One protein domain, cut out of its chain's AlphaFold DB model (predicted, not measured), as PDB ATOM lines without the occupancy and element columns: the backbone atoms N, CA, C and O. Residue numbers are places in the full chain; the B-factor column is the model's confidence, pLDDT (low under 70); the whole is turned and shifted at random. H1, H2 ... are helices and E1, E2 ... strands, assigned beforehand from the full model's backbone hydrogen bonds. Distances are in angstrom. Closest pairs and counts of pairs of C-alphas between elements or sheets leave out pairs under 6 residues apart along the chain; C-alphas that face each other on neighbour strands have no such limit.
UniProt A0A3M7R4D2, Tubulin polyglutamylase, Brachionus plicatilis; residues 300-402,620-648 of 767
ATOM      1  N   ALA A 300     283.749 244.594  64.491       84.62
ATOM      2  CA  ALA A 300     283.397 244.895  65.877       84.62
ATOM      3  C   ALA A 300     283.497 243.652  66.779       84.62
ATOM      4  O   ALA A 300     284.044 243.752  67.875       84.62
ATOM      5  N   ASP A 301     283.072 242.477  66.305       84.19
ATOM      6  CA  ASP A 301     283.127 241.233  67.088       84.19
ATOM      7  C   ASP A 301     284.570 240.743  67.274       84.19
ATOM      8  O   ASP A 301     284.951 240.309  68.362       84.19
ATOM      9  N   ILE A 302     285.397 240.860  66.226       83.31
ATOM     10  CA  ILE A 302     286.833 240.539  66.277       83.31
ATOM     11  C   ILE A 302     287.543 241.444  67.298       83.31
ATOM     12  O   ILE A 302     288.401 240.982  68.057       83.31
ATOM     13  N   LEU A 303     287.179 242.727  67.347       86.56
ATOM     14  CA  LEU A 303     287.726 243.688  68.304       86.56
ATOM     15  C   LEU A 303     287.243 243.417  69.731       86.56
ATOM     16  O   LEU A 303     288.077 243.360  70.636       86.56
ATOM     17  N   ALA A 304     285.949 243.157  69.922       86.88
ATOM     18  CA  ALA A 304     285.366 242.820  71.218       86.88
ATOM     19  C   ALA A 304     285.989 241.541  71.808       86.88
ATOM     20  O   ALA A 304     286.449 241.567  72.950       86.88
ATOM     21  N   LYS A 305     286.137 240.472  71.003       85.88
ATOM     22  CA  LYS A 305     286.867 239.237  71.374       85.88
ATOM     23  C   LYS A 305     288.299 239.497  71.866       85.88
ATOM     24  O   LYS A 305     288.823 238.715  72.652       85.88
ATOM     25  N   ASN A 306     288.938 240.575  71.407       84.94
ATOM     26  CA  ASN A 306     290.305 240.944  71.780       84.94
ATOM     27  C   ASN A 306     290.379 242.120  72.783       84.94
ATOM     28  O   ASN A 306     291.474 242.600  73.078       84.94
ATOM     29  N   GLY A 307     289.244 242.569  73.335       87.00
ATOM     30  CA  GLY A 307     289.182 243.607  74.370       87.00
ATOM     31  C   GLY A 307     289.278 245.055  73.869       87.00
ATOM     32  O   GLY A 307     289.742 245.916  74.616       87.00
ATOM     33  N   TYR A 308     288.858 245.337  72.631       89.06
ATOM     34  CA  TYR A 308     288.797 246.691  72.065       89.06
ATOM     35  C   TYR A 308     287.354 247.094  71.736       89.06
ATOM     36  O   TYR A 308     286.631 246.337  71.093       89.06
ATOM     37  N   ASP A 309     286.955 248.316  72.099       88.94
ATOM     38  CA  ASP A 309     285.680 248.896  71.662       88.94
ATOM     39  C   ASP A 309     285.835 249.560  70.282       88.94
ATOM     40  O   ASP A 309     286.614 250.503  70.101       88.94
ATOM     41  N   PHE A 310     285.054 249.085  69.309       90.00
ATOM     42  CA  PHE A 310     284.949 249.666  67.970       90.00
ATOM     43  C   PHE A 310     284.557 251.153  68.013       90.00
ATOM     44  O   PHE A 310     285.114 251.955  67.262       90.00
ATOM     45  N   LYS A 311     283.637 251.548  68.905       88.81
ATOM     46  CA  LYS A 311     283.139 252.928  69.004       88.81
ATOM     47  C   LYS A 311     284.243 253.886  69.448       88.81
ATOM     48  O   LYS A 311     284.387 254.945  68.850       88.81
ATOM     49  N   ILE A 312     285.051 253.497  70.438       89.06
ATOM     50  CA  ILE A 312     286.190 254.299  70.921       89.06
ATOM     51  C   ILE A 312     287.259 254.460  69.832       89.06
ATOM     52  O   ILE A 312     287.870 255.522  69.724       89.06
ATOM     53  N   LEU A 313     287.494 253.424  69.019       91.12
ATOM     54  CA  LEU A 313     288.531 253.454  67.985       91.12
ATOM     55  C   LEU A 313     288.126 254.199  66.704       91.12
ATOM     56  O   LEU A 313     289.003 254.798  66.080       91.12
ATOM     57  N   PHE A 314     286.845 254.156  66.309       93.12
ATOM     58  CA  PHE A 314     286.414 254.533  64.951       93.12
ATOM     59  C   PHE A 314     285.214 255.483  64.851       93.12
ATOM     60  O   PHE A 314     285.018 256.063  63.782       93.12
ATOM     61  N   ASN A 315     284.439 255.692  65.919       91.62
ATOM     62  CA  ASN A 315     283.304 256.618  65.884       91.62
ATOM     63  C   ASN A 315     283.691 257.992  66.447       91.62
ATOM     64  O   ASN A 315     284.508 258.112  67.360       91.62
ATOM     65  N   GLU A 316     283.057 259.046  65.935       89.94
ATOM     66  CA  GLU A 316     283.082 260.345  66.605       89.94
ATOM     67  C   GLU A 316     282.274 260.283  67.908       89.94
ATOM     68  O   GLU A 316     281.228 259.634  67.986       89.94
ATOM     69  N   THR A 317     282.753 260.976  68.939       89.12
ATOM     70  CA  THR A 317     282.059 261.107  70.230       89.12
ATOM     71  C   THR A 317     281.883 262.582  70.577       89.12
ATOM     72  O   THR A 317     282.652 263.429  70.134       89.12
ATOM     73  N   CYS A 318     280.841 262.923  71.336       87.31
ATOM     74  CA  CYS A 318     280.515 264.313  71.661       87.31
ATOM     75  C   CYS A 318     280.434 264.519  73.172       87.31
ATOM     76  O   CYS A 318     279.663 263.842  73.849       87.31
ATOM     77  N   ILE A 319     281.175 265.501  73.691       84.75
ATOM     78  CA  ILE A 319     281.068 265.944  75.085       84.75
ATOM     79  C   ILE A 319     280.367 267.301  75.111       84.75
ATOM     80  O   ILE A 319     280.882 268.281  74.573       84.75
ATOM     81  N   LYS A 320     279.209 267.379  75.773       82.94
ATOM     82  CA  LYS A 320     278.557 268.653  76.098       82.94
ATOM     83  C   LYS A 320     279.245 269.273  77.320       82.94
ATOM     84  O   LYS A 320     279.338 268.626  78.360       82.94
ATOM     85  N   LYS A 321     279.701 270.523  77.214       77.56
ATOM     86  CA  LYS A 321     280.103 271.364  78.358       77.56
ATOM     87  C   LYS A 321     279.590 272.779  78.134       77.56
ATOM     88  O   LYS A 321     279.937 273.352  77.108       77.56
ATOM     89  N   SER A 322     278.813 273.320  79.081       62.75
ATOM     90  CA  SER A 322     278.370 274.732  79.112       62.75
ATOM     91  C   SER A 322     278.009 275.267  77.715       62.75
ATOM     92  O   SER A 322     278.772 276.028  77.113       62.75
ATOM     93  N   ASP A 323     276.922 274.726  77.161       74.38
ATOM     94  CA  ASP A 323     276.333 275.043  75.849       74.38
ATOM     95  C   ASP A 323     277.229 274.850  74.611       74.38
ATOM     96  O   ASP A 323     276.830 275.149  73.485       74.38
ATOM     97  N   LYS A 324     278.422 274.265  74.776       79.31
ATOM     98  CA  LYS A 324     279.335 273.916  73.682       79.31
ATOM     99  C   LYS A 324     279.469 272.399  73.559       79.31
ATOM    100  O   LYS A 324     279.982 271.714  74.448       79.31
ATOM    101  N   THR A 325     279.026 271.869  72.422       84.19
ATOM    102  CA  THR A 325     279.265 270.476  72.022       84.19
ATOM    103  C   THR A 325     280.677 270.355  71.460       84.19
ATOM    104  O   THR A 325     280.976 270.883  70.391       84.19
ATOM    105  N   ILE A 326     281.552 269.657  72.178       86.50
ATOM    106  CA  ILE A 326     282.915 269.358  71.740       86.50
ATOM    107  C   ILE A 326     282.898 268.004  71.032       86.50
ATOM    108  O   ILE A 326     282.724 266.971  71.680       86.50
ATOM    109  N   VAL A 327     283.098 268.014  69.712       91.56
ATOM    110  CA  VAL A 327     283.292 266.793  68.918       91.56
ATOM    111  C   VAL A 327     284.716 266.278  69.124       91.56
ATOM    112  O   VAL A 327     285.691 267.024  68.997       91.56
ATOM    113  N   ILE A 328     284.830 264.991  69.432       93.19
ATOM    114  CA  ILE A 328     286.074 264.240  69.555       93.19
ATOM    115  C   ILE A 328     286.141 263.266  68.380       93.19
ATOM    116  O   ILE A 328     285.283 262.401  68.204       93.19
ATOM    117  N   GLN A 329     287.175 263.441  67.568       94.94
ATOM    118  CA  GLN A 329     287.481 262.641  66.393       94.94
ATOM    119  C   GLN A 329     288.045 261.270  66.804       94.94
ATOM    120  O   GLN A 329     288.835 261.213  67.749       94.94
ATOM    121  N   PRO A 330     287.715 260.173  66.102       95.50
ATOM    122  CA  PRO A 330     288.272 258.861  66.412       95.50
ATOM    123  C   PRO A 330     289.802 258.837  66.239       95.50
ATOM    124  O   PRO A 330     290.326 259.502  65.338       95.50
ATOM    125  N   PRO A 331     290.538 258.067  67.065       95.69
ATOM    126  CA  PRO A 331     291.991 257.938  66.955       95.69
ATOM    127  C   PRO A 331     292.450 257.244  65.669       95.69
ATOM    128  O   PRO A 331     293.585 257.455  65.230       95.69
ATOM    129  N   LEU A 332     291.592 256.416  65.069       95.38
ATOM    130  CA  LEU A 332     291.861 255.692  63.834       95.38
ATOM    131  C   LEU A 332     290.817 256.036  62.761       95.38
ATOM    132  O   LEU A 332     289.644 256.268  63.045       95.38
ATOM    133  N   THR A 333     291.246 256.019  61.504       94.19
ATOM    134  CA  THR A 333     290.391 256.138  60.320       94.19
ATOM    135  C   THR A 333     290.288 254.770  59.654       94.19
ATOM    136  O   THR A 333     291.305 254.210  59.232       94.19
ATOM    137  N   LEU A 334     289.067 254.230  59.574       91.25
ATOM    138  CA  LEU A 334     288.770 252.995  58.842       91.25
ATOM    139  C   LEU A 334     289.073 253.148  57.347       91.25
ATOM    140  O   LEU A 334     288.921 254.229  56.778       91.25
ATOM    141  N   SER A 335     289.452 252.037  56.718       88.31
ATOM    142  CA  SER A 335     289.523 251.942  55.262       88.31
ATOM    143  C   SER A 335     288.122 251.855  54.643       88.31
ATOM    144  O   SER A 335     287.185 251.342  55.260       88.31
ATOM    145  N   LEU A 336     287.982 252.290  53.388       85.00
ATOM    146  CA  LEU A 336     286.791 252.044  52.561       85.00
ATOM    147  C   LEU A 336     286.524 250.550  52.285       85.00
ATOM    148  O   LEU A 336     285.419 250.195  51.854       85.00
ATOM    149  N   PHE A 337     287.523 249.690  52.496       82.31
ATOM    150  CA  PHE A 337     287.507 248.279  52.121       82.31
ATOM    151  C   PHE A 337     287.777 247.379  53.335       82.31
ATOM    152  O   PHE A 337     288.699 247.612  54.113       82.31
ATOM    153  N   ALA A 338     286.971 246.324  53.490       74.81
ATOM    154  CA  ALA A 338     287.164 245.340  54.554       74.81
ATOM    155  C   ALA A 338     288.538 244.658  54.436       74.81
ATOM    156  O   ALA A 338     289.038 244.458  53.333       74.81
ATOM    157  N   ASN A 339     289.118 244.271  55.575       72.38
ATOM    158  CA  ASN A 339     290.438 243.633  55.709       72.38
ATOM    159  C   ASN A 339     291.656 244.504  55.331       72.38
ATOM    160  O   ASN A 339     292.787 244.036  55.468       72.38
ATOM    161  N   VAL A 340     291.468 245.765  54.926       80.94
ATOM    162  CA  VAL A 340     292.562 246.749  54.855       80.94
ATOM    163  C   VAL A 340     292.759 247.379  56.244       80.94
ATOM    164  O   VAL A 340     291.776 247.847  56.826       80.94
ATOM    165  N   PRO A 341     293.989 247.414  56.795       86.31
ATOM    166  CA  PRO A 341     294.233 247.982  58.119       86.31
ATOM    167  C   PRO A 341     293.864 249.473  58.213       86.31
ATOM    168  O   PRO A 341     294.088 250.226  57.260       86.31
ATOM    169  N   PRO A 342     293.337 249.934  59.361       92.00
ATOM    170  CA  PRO A 342     293.039 251.340  59.584       92.00
ATOM    171  C   PRO A 342     294.319 252.177  59.710       92.00
ATOM    172  O   PRO A 342     295.409 251.682  60.003       92.00
ATOM    173  N   THR A 343     294.161 253.485  59.538       94.19
ATOM    174  CA  THR A 343     295.260 254.460  59.612       94.19
ATOM    175  C   THR A 343     295.098 255.371  60.824       94.19
ATOM    176  O   THR A 343     293.981 255.678  61.234       94.19
ATOM    177  N   ILE A 344     296.205 255.794  61.431       95.50
ATOM    178  CA  ILE A 344     296.215 256.706  62.577       95.50
ATOM    179  C   ILE A 344     295.751 258.085  62.104       95.50
ATOM    180  O   ILE A 344     296.267 258.604  61.111       95.50
ATOM    181  N   LYS A 345     294.775 258.672  62.804       96.25
ATOM    182  CA  LYS A 345     294.216 259.980  62.453       96.25
ATOM    183  C   LYS A 345     295.081 261.115  63.006       96.25
ATOM    184  O   LYS A 345     295.541 261.058  64.147       96.25
ATOM    185  N   PHE A 346     295.257 262.156  62.203       96.62
ATOM    186  CA  PHE A 346     295.917 263.411  62.555       96.62
ATOM    187  C   PHE A 346     294.904 264.557  62.463       96.62
ATOM    188  O   PHE A 346     294.017 264.546  61.608       96.62
ATOM    189  N   VAL A 347     295.021 265.538  63.359       95.12
ATOM    190  CA  VAL A 347     294.005 266.587  63.558       95.12
ATOM    191  C   VAL A 347     294.621 267.984  63.654       95.12
ATOM    192  O   VAL A 347     295.773 268.145  64.079       95.12
ATOM    193  N   THR A 348     293.862 269.015  63.282       93.62
ATOM    194  CA  THR A 348     294.269 270.422  63.451       93.62
ATOM    195  C   THR A 348     294.185 270.878  64.911       93.62
ATOM    196  O   THR A 348     293.828 270.107  65.799       93.62
ATOM    197  N   GLN A 349     294.592 272.118  65.191       89.62
ATOM    198  CA  GLN A 349     294.561 272.693  66.543       89.62
ATOM    199  C   GLN A 349     293.133 272.883  67.090       89.62
ATOM    200  O   GLN A 349     292.922 272.802  68.296       89.62
ATOM    201  N   ASP A 350     292.160 273.084  66.200       90.06
ATOM    202  CA  ASP A 350     290.747 273.332  66.518       90.06
ATOM    203  C   ASP A 350     289.938 272.041  66.746       90.06
ATOM    204  O   ASP A 350     288.736 272.080  67.014       90.06
ATOM    205  N   GLN A 351     290.593 270.886  66.620       92.19
ATOM    206  CA  GLN A 351     290.015 269.549  66.712       92.19
ATOM    207  C   GLN A 351     290.603 268.786  67.907       92.19
ATOM    208  O   GLN A 351     291.761 268.971  68.281       92.19
ATOM    209  N   LYS A 352     289.815 267.875  68.488       92.50
ATOM    210  CA  LYS A 352     290.286 266.926  69.509       92.50
ATOM    211  C   LYS A 352     290.212 265.508  68.977       92.50
ATOM    212  O   LYS A 352     289.272 265.179  68.260       92.50
ATOM    213  N   ILE A 353     291.176 264.680  69.361       94.38
ATOM    214  CA  ILE A 353     291.228 263.252  69.041       94.38
ATOM    215  C   ILE A 353     290.911 262.423  70.293       94.38
ATOM    216  O   ILE A 353     291.203 262.852  71.411       94.38
ATOM    217  N   GLY A 354     290.303 261.252  70.115       93.00
ATOM    218  CA  GLY A 354     290.150 260.254  71.170       93.00
ATOM    219  C   GLY A 354     291.493 259.622  71.539       93.00
ATOM    220  O   GLY A 354     292.436 259.622  70.745       93.00
ATOM    221  N   GLU A 355     291.596 259.072  72.745       91.00
ATOM    222  CA  GLU A 355     292.800 258.356  73.171       91.00
ATOM    223  C   GLU A 355     292.835 256.933  72.597       91.00
ATOM    224  O   GLU A 355     291.838 256.210  72.628       91.00
ATOM    225  N   LEU A 356     294.001 256.491  72.120       91.62
ATOM    226  CA  LEU A 356     294.237 255.073  71.854       91.62
ATOM    227  C   LEU A 356     294.374 254.294  73.173       91.62
ATOM    228  O   LEU A 356     295.078 254.761  74.075       91.62
ATOM    229  N   PRO A 357     293.829 253.064  73.257       91.06
ATOM    230  CA  PRO A 357     294.176 252.105  74.301       91.06
ATOM    231  C   PRO A 357     295.696 251.996  74.470       91.06
ATOM    232  O   PRO A 357     296.433 251.906  73.487       91.06
ATOM    233  N   GLU A 358     296.188 252.010  75.712       87.38
ATOM    234  CA  GLU A 358     297.615 252.220  76.015       87.38
ATOM    235  C   GLU A 358     298.549 251.155  75.402       87.38
ATOM    236  O   GLU A 358     299.727 251.422  75.178       87.38
ATOM    237  N   ASN A 359     298.051 249.962  75.063       85.62
ATOM    238  CA  ASN A 359     298.818 248.963  74.314       85.62
ATOM    239  C   ASN A 359     298.994 249.309  72.820       85.62
ATOM    240  O   ASN A 359     300.051 249.011  72.273       85.62
ATOM    241  N   LEU A 360     298.025 249.977  72.185       88.94
ATOM    242  CA  LEU A 360     298.167 250.538  70.831       88.94
ATOM    243  C   LEU A 360     298.972 251.849  70.868       88.94
ATOM    244  O   LEU A 360     299.886 252.045  70.068       88.94
ATOM    245  N   LYS A 361     298.716 252.704  71.870       89.31
ATOM    246  CA  LYS A 361     299.448 253.962  72.137       89.31
ATOM    247  C   LYS A 361     300.951 253.739  72.390       89.31
ATOM    248  O   LYS A 361     301.755 254.643  72.190       89.31
ATOM    249  N   LYS A 362     301.343 252.528  72.814       87.75
ATOM    250  CA  LYS A 362     302.741 252.069  72.932       87.75
ATOM    251  C   LYS A 362     303.412 251.723  71.598       87.75
ATOM    252  O   LYS A 362     304.635 251.633  71.586       87.75
ATOM    253  N   LEU A 363     302.667 251.541  70.506       88.06
ATOM    254  CA  LEU A 363     303.222 251.333  69.159       88.06
ATOM    255  C   LEU A 363     303.373 252.646  68.378       88.06
ATOM    256  O   LEU A 363     304.264 252.766  67.541       88.06
ATOM    257  N   CYS A 364     302.522 253.637  68.657       91.25
ATOM    258  CA  CYS A 364     302.560 254.959  68.035       91.25
ATOM    259  C   CYS A 364     303.803 255.748  68.469       91.25
ATOM    260  O   CYS A 364     303.738 256.583  69.369       91.25
ATOM    261  N   LYS A 365     304.946 255.497  67.827       92.75
ATOM    262  CA  LYS A 365     306.218 256.177  68.105       92.75
ATOM    263  C   LYS A 365     306.692 256.992  66.909       92.75
ATOM    264  O   LYS A 365     306.638 256.521  65.770       92.75
ATOM    265  N   TRP A 366     307.164 258.208  67.167       94.81
ATOM    266  CA  TRP A 366     307.686 259.120  66.148       94.81
ATOM    267  C   TRP A 366     309.162 259.439  66.389       94.81
ATOM    268  O   TRP A 366     309.548 259.840  67.491       94.81
ATOM    269  N   LYS A 367     309.990 259.317  65.347       93.50
ATOM    270  CA  LYS A 367     311.406 259.696  65.399       93.50
ATOM    271  C   LYS A 367     311.556 261.187  65.108       93.50
ATOM    272  O   LYS A 367     311.225 261.658  64.020       93.50
ATOM    273  N   MET A 368     312.052 261.935  66.086       90.62
ATOM    274  CA  MET A 368     312.337 263.361  65.915       90.62
ATOM    275  C   MET A 368     313.668 263.582  65.194       90.62
ATOM    276  O   MET A 368     314.590 262.770  65.286       90.62
ATOM    277  N   SER A 369     313.762 264.703  64.485       90.00
ATOM    278  CA  SER A 369     314.990 265.222  63.884       90.00
ATOM    279  C   SER A 369     315.206 266.667  64.335       90.00
ATOM    280  O   SER A 369     314.250 267.376  64.664       90.00
ATOM    281  N   SER A 370     316.455 267.132  64.299       88.06
ATOM    282  CA  SER A 370     316.803 268.541  64.514       88.06
ATOM    283  C   SER A 370     316.033 269.471  63.568       88.06
ATOM    284  O   SER A 370     315.595 270.542  63.986       88.06
ATOM    285  N   ILE A 371     315.780 269.034  62.327       88.69
ATOM    286  CA  ILE A 371     315.067 269.831  61.319       88.69
ATOM    287  C   ILE A 371     313.533 269.753  61.408       88.69
ATOM    288  O   ILE A 371     312.860 270.416  60.620       88.69
ATOM    289  N   THR A 372     312.950 268.955  62.315       91.81
ATOM    290  CA  THR A 372     311.487 268.775  62.382       91.81
ATOM    291  C   THR A 372     310.783 270.098  62.766       91.81
ATOM    292  O   THR A 372     310.990 270.590  63.883       91.81
ATOM    293  N   PRO A 373     309.926 270.684  61.899       91.25
ATOM    294  CA  PRO A 373     309.302 271.990  62.148       91.25
ATOM    295  C   PRO A 373     308.303 271.990  63.311       91.25
ATOM    296  O   PRO A 373     307.681 270.973  63.616       91.25
ATOM    297  N   ASN A 374     308.071 273.153  63.925       91.88
ATOM    298  CA  ASN A 374     307.175 273.266  65.085       91.88
ATOM    299  C   ASN A 374     305.713 272.905  64.759       91.88
ATOM    300  O   ASN A 374     305.066 272.242  65.564       91.88
ATOM    301  N   VAL A 375     305.214 273.238  63.560       92.31
ATOM    302  CA  VAL A 375     303.872 272.821  63.100       92.31
ATOM    303  C   VAL A 375     303.753 271.296  62.942       92.31
ATOM    304  O   VAL A 375     302.713 270.715  63.258       92.31
ATOM    305  N   VAL A 376     304.844 270.625  62.554       94.31
ATOM    306  CA  VAL A 376     304.927 269.157  62.492       94.31
ATOM    307  C   VAL A 376     304.951 268.569  63.904       94.31
ATOM    308  O   VAL A 376     304.095 267.743  64.220       94.31
ATOM    309  N   LYS A 377     305.835 269.057  64.791       93.88
ATOM    310  CA  LYS A 377     305.899 268.653  66.212       93.88
ATOM    311  C   LYS A 377     304.534 268.771  66.899       93.88
ATOM    312  O   LYS A 377     304.083 267.816  67.522       93.88
ATOM    313  N   ALA A 378     303.852 269.906  66.731       93.44
ATOM    314  CA  ALA A 378     302.532 270.146  67.308       93.44
ATOM    315  C   ALA A 378     301.458 269.194  66.751       93.44
ATOM    316  O   ALA A 378     300.600 268.738  67.498       93.44
ATOM    317  N   THR A 379     301.506 268.856  65.460       95.19
ATOM    318  CA  THR A 379     300.532 267.940  64.836       95.19
ATOM    319  C   THR A 379     300.746 266.486  65.265       95.19
ATOM    320  O   THR A 379     299.775 265.768  65.509       95.19
ATOM    321  N   ILE A 380     302.000 266.073  65.465       94.88
ATOM    322  CA  ILE A 380     302.343 264.774  66.060       94.88
ATOM    323  C   ILE A 380     301.886 264.725  67.527       94.88
ATOM    324  O   ILE A 380     301.250 263.755  67.922       94.88
ATOM    325  N   ALA A 381     302.137 265.782  68.308       92.75
ATOM    326  CA  ALA A 381     301.789 265.857  69.731       92.75
ATOM    327  C   ALA A 381     300.278 265.985  70.021       92.75
ATOM    328  O   ALA A 381     299.836 265.608  71.102       92.75
ATOM    329  N   ARG A 382     299.474 266.488  69.070       93.00
ATOM    330  CA  ARG A 382     297.997 266.407  69.121       93.00
ATOM    331  C   ARG A 382     297.455 265.024  68.755       93.00
ATOM    332  O   ARG A 382     296.276 264.767  68.969       93.00
ATOM    333  N   SER A 383     298.285 264.164  68.174       88.38
ATOM    334  CA  SER A 383     297.939 262.797  67.785       88.38
ATOM    335  C   SER A 383     298.434 261.816  68.858       88.38
ATOM    336  O   SER A 383     299.203 262.184  69.741       88.38
ATOM    337  N   ASN A 384     298.034 260.542  68.804       89.75
ATOM    338  CA  ASN A 384     298.358 259.548  69.846       89.75
ATOM    339  C   ASN A 384     299.837 259.073  69.871       89.75
ATOM    340  O   ASN A 384     300.129 257.970  70.334       89.75
ATOM    341  N   PHE A 385     300.776 259.879  69.368       92.88
ATOM    342  CA  PHE A 385     302.188 259.529  69.242       92.88
ATOM    343  C   PHE A 385     303.010 259.874  70.489       92.88
ATOM    344  O   PHE A 385     302.908 260.959  71.057       92.88
ATOM    345  N   LYS A 386     303.908 258.959  70.855       89.88
ATOM    346  CA  LYS A 386     304.999 259.159  71.816       89.88
ATOM    347  C   LYS A 386     306.318 259.352  71.053       89.88
ATOM    348  O   LYS A 386     306.418 259.021  69.868       89.88
ATOM    349  N   LEU A 387     307.341 259.893  71.709       87.31
ATOM    350  CA  LEU A 387     308.678 259.980  71.111       87.31
ATOM    351  C   LEU A 387     309.309 258.582  71.015       87.31
ATOM    352  O   LEU A 387     309.097 257.735  71.884       87.31
ATOM    353  N   ALA A 388     310.056 258.336  69.941       85.12
ATOM    354  CA  ALA A 388     310.817 257.107  69.753       85.12
ATOM    355  C   ALA A 388     312.144 257.156  70.521       85.12
ATOM    356  O   ALA A 388     312.942 258.070  70.311       85.12
ATOM    357  N   ASN A 389     312.401 256.139  71.348       70.62
ATOM    358  CA  ASN A 389     313.645 256.021  72.115       70.62
ATOM    359  C   ASN A 389     314.682 255.113  71.422       70.62
ATOM    360  O   ASN A 389     315.866 255.187  71.735       70.62
ATOM    361  N   GLY A 390     314.256 254.251  70.487       66.06
ATOM    362  CA  GLY A 390     315.123 253.313  69.765       66.06
ATOM    363  C   GLY A 390     315.370 253.690  68.298       66.06
ATOM    364  O   GLY A 390     314.501 254.230  67.610       66.06
ATOM    365  N   LYS A 391     316.550 253.329  67.773       66.50
ATOM    366  CA  LYS A 391     317.029 253.662  66.408       66.50
ATOM    367  C   LYS A 391     316.063 253.260  65.276       66.50
ATOM    368  O   LYS A 391     315.974 253.969  64.267       66.50
ATOM    369  N   HIS A 392     315.329 252.160  65.465       70.44
ATOM    370  CA  HIS A 392     314.368 251.570  64.518       70.44
ATOM    371  C   HIS A 392     312.933 251.476  65.084       70.44
ATOM    372  O   HIS A 392     312.049 250.909  64.451       70.44
ATOM    373  N   ASP A 393     312.692 252.060  66.258       80.06
ATOM    374  CA  ASP A 393     311.473 251.914  67.063       80.06
ATOM    375  C   ASP A 393     310.489 253.082  66.823       80.06
ATOM    376  O   ASP A 393     310.182 253.879  67.708       80.06
ATOM    377  N   TRP A 394     310.067 253.254  65.569       90.94
ATOM    378  CA  TRP A 394     309.250 254.386  65.106       90.94
ATOM    379  C   TRP A 394     308.423 254.027  63.867       90.94
ATOM    380  O   TRP A 394     308.835 253.167  63.093       90.94
ATOM    381  N   ILE A 395     307.286 254.705  63.666       92.50
ATOM    382  CA  ILE A 395     306.424 254.586  62.471       92.50
ATOM    383  C   ILE A 395     306.748 255.700  61.464       92.50
ATOM    384  O   ILE A 395     306.956 255.430  60.286       92.50
ATOM    385  N   GLY A 396     306.813 256.950  61.929       93.81
ATOM    386  CA  GLY A 396     307.088 258.127  61.100       93.81
ATOM    387  C   GLY A 396     308.352 258.873  61.527       93.81
ATOM    388  O   GLY A 396     308.717 258.879  62.709       93.81
ATOM    389  N   VAL A 397     309.007 259.511  60.557       94.44
ATOM    390  CA  VAL A 397     310.090 260.479  60.763       94.44
ATOM    391  C   VAL A 397     309.881 261.687  59.848       94.44
ATOM    392  O   VAL A 397     309.558 261.535  58.672       94.44
ATOM    393  N   TRP A 398     310.097 262.894  60.382       94.06
ATOM    394  CA  TRP A 398     310.302 264.095  59.566       94.06
ATOM    395  C   TRP A 398     311.786 264.449  59.631       94.06
ATOM    396  O   TRP A 398     312.221 265.138  60.559       94.06
ATOM    397  N   GLY A 399     312.561 263.884  58.711       90.62
ATOM    398  CA  GLY A 399     314.021 263.908  58.698       90.62
ATOM    399  C   GLY A 399     314.588 264.590  57.457       90.62
ATOM    400  O   GLY A 399     313.856 264.981  56.552       90.62
ATOM    401  N   SER A 400     315.910 264.740  57.432       87.88
ATOM    402  CA  SER A 400     316.646 265.208  56.260       87.88
ATOM    403  C   SER A 400     316.610 264.183  55.123       87.88
ATOM    404  O   SER A 400     316.525 262.975  55.357       87.88
ATOM    405  N   HIS A 401     316.733 264.666  53.885       85.81
ATOM    406  CA  HIS A 401     317.028 263.818  52.731       85.81
ATOM    407  C   HIS A 401     318.321 263.018  52.999       85.81
ATOM    408  O   HIS A 401     319.316 263.569  53.470       85.81
ATOM    409  N   MET A 402     318.308 261.719  52.693       87.00
ATOM    410  CA  MET A 402     319.430 260.788  52.887       87.00
ATOM    411  C   MET A 402     319.977 260.285  51.543       87.00
ATOM    412  O   MET A 402     319.332 260.474  50.510       87.00
ATOM    413  N   MET A 620     299.969 253.454  59.362       91.56
ATOM    414  CA  MET A 620     299.365 252.281  60.017       91.56
ATOM    415  C   MET A 620     300.082 251.923  61.329       91.56
ATOM    416  O   MET A 620     301.250 252.266  61.523       91.56
ATOM    417  N   LEU A 621     299.401 251.198  62.224       90.38
ATOM    418  CA  LEU A 621     300.044 250.563  63.382       90.38
ATOM    419  C   LEU A 621     300.942 249.401  62.906       90.38
ATOM    420  O   LEU A 621     300.494 248.623  62.073       90.38
ATOM    421  N   PRO A 622     302.172 249.228  63.411       87.81
ATOM    422  CA  PRO A 622     303.037 248.097  63.055       87.81
ATOM    423  C   PRO A 622     302.547 246.765  63.651       87.81
ATOM    424  O   PRO A 622     301.930 246.755  64.717       87.81
ATOM    425  N   ASP A 623     302.871 245.633  63.014       81.94
ATOM    426  CA  ASP A 623     302.685 244.302  63.615       81.94
ATOM    427  C   ASP A 623     303.677 244.111  64.786       81.94
ATOM    428  O   ASP A 623     304.895 244.213  64.585       81.94
ATOM    429  N   PRO A 624     303.214 243.788  66.013       73.19
ATOM    430  CA  PRO A 624     304.097 243.430  67.119       73.19
ATOM    431  C   PRO A 624     305.053 242.263  66.835       73.19
ATOM    432  O   PRO A 624     306.116 242.211  67.459       73.19
ATOM    433  N   LYS A 625     304.733 241.332  65.918       72.31
ATOM    434  CA  LYS A 625     305.673 240.285  65.467       72.31
ATOM    435  C   LYS A 625     306.915 240.905  64.798       72.31
ATOM    436  O   LYS A 625     308.020 240.426  65.036       72.31
ATOM    437  N   GLU A 626     306.777 241.990  64.029       69.88
ATOM    438  CA  GLU A 626     307.926 242.669  63.397       69.88
ATOM    439  C   GLU A 626     308.786 243.437  64.413       69.88
ATOM    440  O   GLU A 626     310.011 243.336  64.366       69.88
ATOM    441  N   ILE A 627     308.173 244.121  65.388       69.50
ATOM    442  CA  ILE A 627     308.909 244.830  66.456       69.50
ATOM    443  C   ILE A 627     309.576 243.843  67.426       69.50
ATOM    444  O   ILE A 627     310.715 244.041  67.844       69.50
ATOM    445  N   SER A 628     308.902 242.751  67.797       62.56
ATOM    446  CA  SER A 628     309.471 241.764  68.731       62.56
ATOM    447  C   SER A 628     310.647 240.979  68.138       62.56
ATOM    448  O   SER A 628     311.560 240.637  68.893       62.56
ATOM    449  N   LYS A 629     310.689 240.783  66.806       61.47
ATOM    450  CA  LYS A 629     311.881 240.299  66.080       61.47
ATOM    451  C   LYS A 629     313.079 241.276  66.185       61.47
ATOM    452  O   LYS A 629     314.200 240.851  65.927       61.47
ATOM    453  N   GLN A 630     312.875 242.538  66.590       56.75
ATOM    454  CA  GLN A 630     313.924 243.558  66.774       56.75
ATOM    455  C   GLN A 630     314.305 243.811  68.250       56.75
ATOM    456  O   GLN A 630     315.488 243.949  68.547       56.75
ATOM    457  N   GLU A 631     313.340 243.897  69.178       52.59
ATOM    458  CA  GLU A 631     313.608 244.318  70.575       52.59
ATOM    459  C   GLU A 631     314.000 243.197  71.557       52.59
ATOM    460  O   GLU A 631     314.435 243.508  72.662       52.59
ATOM    461  N   GLY A 632     313.844 241.913  71.211       49.47
ATOM    462  CA  GLY A 632     314.316 240.795  72.045       49.47
ATOM    463  C   GLY A 632     313.629 240.659  73.418       49.47
ATOM    464  O   GLY A 632     314.152 241.095  74.438       49.47
ATOM    465  N   LYS A 633     312.499 239.933  73.461       47.00
ATOM    466  CA  LYS A 633     311.676 239.628  74.662       47.00
ATOM    467  C   LYS A 633     310.892 240.813  75.267       47.00
ATOM    468  O   LYS A 633     311.119 241.215  76.405       47.00
ATOM    469  N   LYS A 634     309.823 241.242  74.587       45.72
ATOM    470  CA  LYS A 634     308.640 241.835  75.251       45.72
ATOM    471  C   LYS A 634     307.368 241.165  74.743       45.72
ATOM    472  O   LYS A 634     307.135 241.108  73.539       45.72
ATOM    473  N   SER A 635     306.547 240.659  75.664       46.28
ATOM    474  CA  SER A 635     305.236 240.090  75.339       46.28
ATOM    475  C   SER A 635     304.224 241.217  75.140       46.28
ATOM    476  O   SER A 635     303.701 241.785  76.100       46.28
ATOM    477  N   PHE A 636     303.964 241.570  73.883       53.81
ATOM    478  CA  PHE A 636     302.799 242.375  73.532       53.81
ATOM    479  C   PHE A 636     301.557 241.473  73.570       53.81
ATOM    480  O   PHE A 636     301.567 240.386  72.990       53.81
ATOM    481  N   LYS A 637     300.465 241.925  74.208       57.50
ATOM    482  CA  LYS A 637     299.148 241.278  74.035       57.50
ATOM    483  C   LYS A 637     298.848 241.193  72.534       57.50
ATOM    484  O   LYS A 637     299.070 242.186  71.839       57.50
ATOM    485  N   LYS A 638     298.345 240.047  72.051       66.81
ATOM    486  CA  LYS A 638     297.983 239.852  70.635       66.81
ATOM    487  C   LYS A 638     297.111 241.027  70.166       66.81
ATOM    488  O   LYS A 638     296.032 241.260  70.705       66.81
ATOM    489  N   ILE A 639     297.606 241.787  69.193       75.88
ATOM    490  CA  ILE A 639     296.828 242.817  68.503       75.88
ATOM    491  C   ILE A 639     296.184 242.139  67.285       75.88
ATOM    492  O   ILE A 639     296.882 241.407  66.581       75.88
ATOM    493  N   PRO A 640     294.875 242.325  67.037       79.44
ATOM    494  CA  PRO A 640     294.208 241.753  65.872       79.44
ATOM    495  C   PRO A 640     294.929 242.108  64.567       79.44
ATOM    496  O   PRO A 640     295.211 243.283  64.332       79.44
ATOM    497  N   LYS A 641     295.153 241.119  63.683       76.50
ATOM    498  CA  LYS A 641     295.775 241.320  62.352       76.50
ATOM    499  C   LYS A 641     295.084 242.447  61.550       76.50
ATOM    500  O   LYS A 641     295.736 243.135  60.782       76.50
ATOM    501  N   ILE A 642     293.782 242.673  61.773       80.19
ATOM    502  CA  ILE A 642     292.969 243.730  61.140       80.19
ATOM    503  C   ILE A 642     293.264 245.164  61.636       80.19
ATOM    504  O   ILE A 642     292.874 246.118  60.973       80.19
ATOM    505  N   LEU A 643     293.948 245.347  62.773       83.44
ATOM    506  CA  LEU A 643     294.397 246.666  63.254       83.44
ATOM    507  C   LEU A 643     295.829 247.021  62.827       83.44
ATOM    508  O   LEU A 643     296.205 248.188  62.911       83.44
ATOM    509  N   ALA A 644     296.629 246.031  62.431       81.44
ATOM    510  CA  ALA A 644     298.063 246.176  62.206       81.44
ATOM    511  C   ALA A 644     298.431 246.113  60.717       81.44
ATOM    512  O   ALA A 644     297.728 245.524  59.899       81.44
ATOM    513  N   PHE A 645     299.567 246.715  60.376       76.81
ATOM    514  CA  PHE A 645     300.190 246.668  59.062       76.81
ATOM    515  C   PHE A 645     300.375 245.213  58.617       76.81
ATOM    516  O   PHE A 645     300.929 244.397  59.350       76.81
ATOM    517  N   ASN A 646     299.916 244.897  57.406       69.31
ATOM    518  CA  ASN A 646     299.852 243.531  56.904       69.31
ATOM    519  C   ASN A 646     300.511 243.428  55.519       69.31
ATOM    520  O   ASN A 646     300.018 243.997  54.542       69.31
ATOM    521  N   LYS A 647     301.596 242.647  55.421       61.03
ATOM    522  CA  LYS A 647     302.365 242.457  54.174       61.03
ATOM    523  C   LYS A 647     301.542 241.857  53.033       61.03
ATOM    524  O   LYS A 647     301.824 242.166  51.879       61.03
ATOM    525  N   PHE A 648     300.509 241.063  53.329       54.03
ATOM    526  CA  PHE A 648     299.649 240.449  52.309       54.03
ATOM    527  C   PHE A 648     298.831 241.472  51.500       54.03
ATOM    528  O   PHE A 648     298.401 241.168  50.390       54.03
TER     529      PHE A 648
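Overview. This is residues 300 to 402 and 620 to 648 of the 767 residues of the protein "Tubulin polyglutamylase" of Brachionus plicatilis (UniProt A0A3M7R4D2). This is a body with little regular structure, mostly long loops, with the antiparallel hairpin E1-E2 at one end and H5 toward the other. The 132 printed residues have 45 in named elements, class mixed, in the order H1 H2 E1 E2 H3 E3 H4 H5. The whole is compact, radius of gyration of the C-alphas 16.0 A, spans 49 by 40 by 27 A.

Arrangement. In the hairpin of E1, residues 317 to 321, and E2, residues 324 to 329, N 319 and O 326 are within hydrogen-bond range at 2.9 A. H1, residues 300 to 305, and H2, residues 310 to 314, only just touch, with 3 pairs of C-alphas within 8 A, only at the corner; the closest C-alphas, of Ala 300 and Phe 310, are 5.4 A apart. E3, residues 365 to 367, pairs with no named strand. Every O i to N i+4 pair is within range in H1, H2 and H4, residues 374 to 381; in H5, residues 624 to 631, 3 of 4 are. H3, residues 358 to 361, is too short for such a pair.

Along the chain. E2 is 15.7 A long. H1 begins at C-alpha 300 (283.397, 244.895, 65.877); H5 ends at C-alpha 631 (313.608, 244.318, 70.575).

Size, cuts and confidence. Residues 403 to 619 are not printed, a 22.9 A gap between C-alphas 402 and 620. E2 to H3 is a long link. Residues 626 to 638 are under pLDDT 70.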